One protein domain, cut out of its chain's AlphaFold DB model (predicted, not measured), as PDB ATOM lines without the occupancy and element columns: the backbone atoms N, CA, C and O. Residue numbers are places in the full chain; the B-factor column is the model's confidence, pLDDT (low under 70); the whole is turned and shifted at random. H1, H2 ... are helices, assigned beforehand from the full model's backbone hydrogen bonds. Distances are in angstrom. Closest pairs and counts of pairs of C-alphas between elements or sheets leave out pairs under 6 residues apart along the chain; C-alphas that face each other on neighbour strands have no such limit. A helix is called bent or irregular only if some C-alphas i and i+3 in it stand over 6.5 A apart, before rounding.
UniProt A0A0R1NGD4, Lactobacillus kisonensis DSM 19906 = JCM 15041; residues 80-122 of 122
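This is residues 80 to 122 of the 122 residues of a protein of Lactobacillus kisonensis DSM 19906 = JCM 15041 (UniProt A0A0R1NGD4). The printed part is a small helical rod in which the chain goes out through H1 and H2, turns, and folds back through H3 and the stretch 105 to 110 to H4. H1 and H4 are at one end of this folded-back path, and H2 packs on H3 at the other. It has 43 residues with four named helices, in the order H1, H2, H3, H4, and no named strand; the class is all helix. It is only just compact, close to loose, with a radius of gyration of the C-alphas of 10.9 A and spans of 32 by 15 by 13 A.

H1 is residues 80 to 87, 10.7 A long, and begins with C-alpha 80 at (60.650, -50.341, 22.946). H2 is residues 89 to 92; it is neither bent nor irregular, but only just: C-alphas 89 and 92 are 6.4 A apart. H3 is residues 96 to 104, 12.3 A long, with C-alpha 96 at (39.658, -39.783, 33.760). H4, the longest helix by residues, is residues 111 to 120, 15.4 A long, and ends with C-alpha 120 at (59.790, -42.153, 10.020).

H1 and H2 meet only through their link. H1 and H4 only just touch, with 3 pairs of C-alphas within 8 A; the closest C-alphas, of Ile 83 and Arg 114, are 6.4 A apart. Their lines stand at a steep tilt of 56 degrees, opposite ways. H2 and H3 touch, and their closest C-alphas, of Gly 90 and Gln 99, are 4.5 A apart. H1 and H3, H2 and H4, and H3 and H4 are apart. In H1 and H3 every O i to N i+4 pair is within hydrogen-bond range, in H4 4 of 6; H2 is too short for such a pair, and its 1 O i to N i+3 pair is not within range.

The C-alphas farthest apart, of Ala 97 and Lys 122, are 32.3 A apart. The printed part has no cut and ends at the chain's last residue. The links H1 to H2 and H2 to H3 are tight, and H3 to H4, with 6 residues, is short; no link is long. The mean pLDDT of the printed part is 87.7, and no printed residue is under 70.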
ATOM      1  N   GLY A  80      61.576 -49.487  22.199       87.19
ATOM      2  CA  GLY A  80      60.650 -50.341  22.946       87.19
ATOM      3  C   GLY A  80      59.885 -49.589  24.040       87.19
ATOM      4  O   GLY A  80      58.671 -49.771  24.197       87.19
ATOM      5  N   THR A  81      60.564 -48.704  24.779       89.62
ATOM      6  CA  THR A  81      59.898 -47.888  25.809       89.62
ATOM      7  C   THR A  81      58.959 -46.849  25.199       89.62
ATOM      8  O   THR A  81      57.908 -46.585  25.778       89.62
ATOM      9  N   LEU A  82      59.268 -46.328  24.008       89.81
ATOM     10  CA  LEU A  82      58.429 -45.367  23.302       89.81
ATOM     11  C   LEU A  82      57.177 -46.032  22.714       89.81
ATOM     12  O   LEU A  82      56.079 -45.525  22.917       89.81
ATOM     13  N   ILE A  83      57.295 -47.218  22.101       89.38
ATOM     14  CA  ILE A  83      56.128 -48.024  21.677       89.38
ATOM     15  C   ILE A  83      55.213 -48.306  22.869       89.38
ATOM     16  O   ILE A  83      53.986 -48.208  22.768       89.38
ATOM     17  N   THR A  84      55.810 -48.661  24.007       88.31
ATOM     18  CA  THR A  84      55.065 -48.918  25.241       88.31
ATOM     19  C   THR A  84      54.358 -47.655  25.719       88.31
ATOM     20  O   THR A  84      53.164 -47.713  26.009       88.31
ATOM     21  N   ALA A  85      55.046 -46.510  25.719       89.88
ATOM     22  CA  ALA A  85      54.462 -45.221  26.062       89.88
ATOM     23  C   ALA A  85      53.295 -44.855  25.134       89.88
ATOM     24  O   ALA A  85      52.244 -44.459  25.623       89.88
ATOM     25  N   MET A  86      53.412 -45.083  23.820       91.00
ATOM     26  CA  MET A  86      52.315 -44.879  22.864       91.00
ATOM     27  C   MET A  86      51.115 -45.777  23.184       91.00
ATOM     28  O   MET A  86      49.980 -45.305  23.209       91.00
ATOM     29  N   LYS A  87      51.347 -47.061  23.489       89.12
ATOM     30  CA  LYS A  87      50.288 -48.011  23.873       89.12
ATOM     31  C   LYS A  87      49.594 -47.619  25.182       89.12
ATOM     32  O   LYS A  87      48.413 -47.901  25.355       89.12
ATOM     33  N   THR A  88      50.307 -46.993  26.115       88.94
ATOM     34  CA  THR A  88      49.778 -46.624  27.436       88.94
ATOM     35  C   THR A  88      49.652 -45.119  27.641       88.94
ATOM     36  O   THR A  88      49.634 -44.676  28.788       88.94
ATOM     37  N   ALA A  89      49.552 -44.337  26.563       88.31
ATOM     38  CA  ALA A  89      49.596 -42.872  26.600       88.31
ATOM     39  C   ALA A  89      48.531 -42.249  27.519       88.31
ATOM     40  O   ALA A  89      48.742 -41.182  28.081       88.31
ATOM     41  N   GLY A  90      47.408 -42.943  27.732       86.50
ATOM     42  CA  GLY A  90      46.363 -42.502  28.652       86.50
ATOM     43  C   GLY A  90      46.741 -42.549  30.135       86.50
ATOM     44  O   GLY A  90      46.096 -41.878  30.920       86.50
ATOM     45  N   LYS A  91      47.777 -43.291  30.557       85.94
ATOM     46  CA  LYS A  91      48.124 -43.426  31.990       85.94
ATOM     47  C   LYS A  91      48.616 -42.132  32.641       85.94
ATOM     48  O   LYS A  91      48.624 -42.051  33.864       85.94
ATOM     49  N   THR A  92      49.086 -41.179  31.845       81.69
ATOM     50  CA  THR A  92      49.698 -39.932  32.324       81.69
ATOM     51  C   THR A  92      48.770 -38.728  32.188       81.69
ATOM     52  O   THR A  92      49.229 -37.606  32.358       81.69
ATOM     53  N   LEU A  93      47.502 -38.933  31.815       88.81
ATOM     54  CA  LEU A  93      46.516 -37.855  31.727       88.81
ATOM     55  C   LEU A  93      45.821 -37.651  33.069       88.81
ATOM     56  O   LEU A  93      45.519 -38.630  33.738       88.81
ATOM     57  N   ASP A  94      45.494 -36.413  33.419       91.06
ATOM     58  CA  ASP A  94      44.721 -36.123  34.635       91.06
ATOM     59  C   ASP A  94      43.203 -36.312  34.433       91.06
ATOM     60  O   ASP A  94      42.465 -36.516  35.392       91.06
ATOM     61  N   ASP A  95      42.724 -36.265  33.183       94.31
ATOM     62  CA  ASP A  95      41.308 -36.434  32.832       94.31
ATOM     63  C   ASP A  95      40.925 -37.917  32.718       94.31
ATOM     64  O   ASP A  95      41.277 -38.594  31.746       94.31
ATOM     65  N   GLU A  96      40.148 -38.404  33.686       91.56
ATOM     66  CA  GLU A  96      39.658 -39.783  33.760       91.56
ATOM     67  C   GLU A  96      38.866 -40.228  32.518       91.56
ATOM     68  O   GLU A  96      38.973 -41.386  32.100       91.56
ATOM     69  N   ALA A  97      38.102 -39.331  31.881       91.38
ATOM     70  CA  ALA A  97      37.348 -39.663  30.674       91.38
ATOM     71  C   ALA A  97      38.296 -39.911  29.492       91.38
ATOM     72  O   ALA A  97      38.157 -40.902  28.766       91.38
ATOM     73  N   ALA A  98      39.314 -39.063  29.338       89.56
ATOM     74  CA  ALA A  98      40.352 -39.243  28.330       89.56
ATOM     75  C   ALA A  98      41.210 -40.494  28.600       89.56
ATOM     76  O   ALA A  98      41.545 -41.226  27.661       89.56
ATOM     77  N   GLN A  99      41.514 -40.797  29.871       91.06
ATOM     78  CA  GLN A  99      42.192 -42.040  30.251       91.06
ATOM     79  C   GLN A  99      41.388 -43.271  29.819       91.06
ATOM     80  O   GLN A  99      41.954 -44.208  29.250       91.06
ATOM     81  N   ALA A 100      40.077 -43.276  30.083       90.38
ATOM     82  CA  ALA A 100      39.194 -44.389  29.754       90.38
ATOM     83  C   ALA A 100      39.134 -44.632  28.241       90.38
ATOM     84  O   ALA A 100      39.313 -45.769  27.803       90.38
ATOM     85  N   ILE A 101      38.978 -43.567  27.446       90.88
ATOM     86  CA  ILE A 101      38.969 -43.651  25.980       90.88
ATOM     87  C   ILE A 101      40.286 -44.239  25.474       90.88
ATOM     88  O   ILE A 101      40.280 -45.219  24.734       90.88
ATOM     89  N   LEU A 102      41.427 -43.688  25.901       89.62
ATOM     90  CA  LEU A 102      42.738 -44.168  25.457       89.62
ATOM     91  C   LEU A 102      43.034 -45.591  25.920       89.62
ATOM     92  O   LEU A 102      43.729 -46.326  25.225       89.62
ATOM     93  N   LYS A 103      42.513 -46.009  27.072       88.44
ATOM     94  CA  LYS A 103      42.618 -47.397  27.519       88.44
ATOM     95  C   LYS A 103      41.825 -48.335  26.607       88.44
ATOM     96  O   LYS A 103      42.344 -49.398  26.269       88.44
ATOM     97  N   ASP A 104      40.623 -47.935  26.199       88.81
ATOM     98  CA  ASP A 104      39.751 -48.712  25.312       88.81
ATOM     99  C   ASP A 104      40.348 -48.849  23.902       88.81
ATOM    100  O   ASP A 104      40.518 -49.958  23.395       88.81
ATOM    101  N   VAL A 105      40.819 -47.741  23.314       89.44
ATOM    102  CA  VAL A 105      41.467 -47.753  21.986       89.44
ATOM    103  C   VAL A 105      42.928 -48.225  22.006       89.44
ATOM    104  O   VAL A 105      43.614 -48.200  20.984       89.44
ATOM    105  N   GLN A 106      43.412 -48.694  23.159       87.88
ATOM    106  CA  GLN A 106      44.765 -49.219  23.370       87.88
ATOM    107  C   GLN A 106      45.900 -48.214  23.104       87.88
ATOM    108  O   GLN A 106      46.985 -48.609  22.669       87.88
ATOM    109  N   GLY A 107      45.670 -46.936  23.391       89.69
ATOM    110  CA  GLY A 107      46.642 -45.852  23.300       89.69
ATOM    111  C   GLY A 107      46.639 -45.140  21.948       89.69
ATOM    112  O   GLY A 107      45.611 -45.005  21.294       89.69
ATOM    113  N   ILE A 108      47.809 -44.648  21.542       90.19
ATOM    114  CA  ILE A 108      48.004 -43.878  20.310       90.19
ATOM    115  C   ILE A 108      48.521 -44.799  19.200       90.19
ATOM    116  O   ILE A 108      49.538 -45.488  19.354       90.19
ATOM    117  N   GLY A 109      47.818 -44.795  18.065       88.12
ATOM    118  CA  GLY A 109      48.106 -45.647  16.908       88.12
ATOM    119  C   GLY A 109      47.799 -47.125  17.165       88.12
ATOM    120  O   GLY A 109      47.693 -47.562  18.305       88.12
ATOM    121  N   THR A 110      47.661 -47.924  16.110       86.19
ATOM    122  CA  THR A 110      47.509 -49.387  16.213       86.19
ATOM    123  C   THR A 110      48.876 -50.077  16.258       86.19
ATOM    124  O   THR A 110      49.901 -49.453  15.987       86.19
ATOM    125  N   SER A 111      48.921 -51.377  16.581       82.56
ATOM    126  CA  SER A 111      50.187 -52.125  16.690       82.56
ATOM    127  C   SER A 111      51.092 -51.981  15.459       82.56
ATOM    128  O   SER A 111      52.302 -51.865  15.614       82.56
ATOM    129  N   VAL A 112      50.510 -51.961  14.256       80.88
ATOM    130  CA  VAL A 112      51.249 -51.826  12.990       80.88
ATOM    131  C   VAL A 112      51.730 -50.390  12.781       80.88
ATOM    132  O   VAL A 112      52.884 -50.162  12.433       80.88
ATOM    133  N   ALA A 113      50.869 -49.404  13.042       85.81
ATOM    134  CA  ALA A 113      51.190 -48.002  12.795       85.81
ATOM    135  C   ALA A 113      52.325 -47.479  13.692       85.81
ATOM    136  O   ALA A 113      53.105 -46.638  13.258       85.81
ATOM    137  N   ARG A 114      52.445 -47.984  14.928       87.75
ATOM    138  CA  ARG A 114      53.469 -47.524  15.884       87.75
ATOM    139  C   ARG A 114      54.892 -47.760  15.385       87.75
ATOM    140  O   ARG A 114      55.712 -46.857  15.493       87.75
ATOM    141  N   ALA A 115      55.166 -48.938  14.822       84.88
ATOM    142  CA  ALA A 115      56.484 -49.253  14.271       84.88
ATOM    143  C   ALA A 115      56.821 -48.328  13.090       84.88
ATOM    144  O   ALA A 115      57.881 -47.711  13.078       84.88
ATOM    145  N   ASN A 116      55.872 -48.141  12.168       85.25
ATOM    146  CA  ASN A 116      56.064 -47.286  10.995       85.25
ATOM    147  C   ASN A 116      56.319 -45.818  11.373       85.25
ATOM    148  O   ASN A 116      57.195 -45.178  10.803       85.25
ATOM    149  N   VAL A 117      55.576 -45.273  12.341       86.12
ATOM    150  CA  VAL A 117      55.778 -43.888  12.810       86.12
ATOM    151  C   VAL A 117      57.163 -43.715  13.434       86.12
ATOM    152  O   VAL A 117      57.810 -42.701  13.200       86.12
ATOM    153  N   LEU A 118      57.637 -44.705  14.192       85.75
ATOM    154  CA  LEU A 118      58.979 -44.670  14.775       85.75
ATOM    155  C   LEU A 118      60.080 -44.712  13.722       85.75
ATOM    156  O   LEU A 118      61.062 -43.999  13.874       85.75
ATOM    157  N   GLU A 119      59.920 -45.500  12.658       84.12
ATOM    158  CA  GLU A 119      60.889 -45.519  11.557       84.12
ATOM    159  C   GLU A 119      60.958 -44.187  10.806       84.12
ATOM    160  O   GLU A 119      62.039 -43.789  10.387       84.12
ATOM    161  N   VAL A 120      59.836 -43.473  10.673       86.81
ATOM    162  CA  VAL A 120      59.790 -42.153  10.020       86.81
ATOM    163  C   VAL A 120      60.429 -41.049  10.873       86.81
ATOM    164  O   VAL A 120      60.918 -40.067  10.323       86.81
ATOM    165  N   LEU A 121      60.389 -41.175  12.203       81.75
ATOM    166  CA  LEU A 121      60.890 -40.164  13.145       81.75
ATOM    167  C   LEU A 121      62.365 -40.352  13.545       81.75
ATOM    168  O   LEU A 121      62.873 -39.546  14.328       81.75
ATOM    169  N   LYS A 122      63.020 -41.409  13.057       75.19
ATOM    170  CA  LYS A 122      64.473 -41.610  13.179       75.19
ATOM    171  C   LYS A 122      65.239 -40.656  12.269       75.19
ATOM    172  O   LYS A 122      66.298 -40.179  12.730       75.19
TER     173      LYS A 122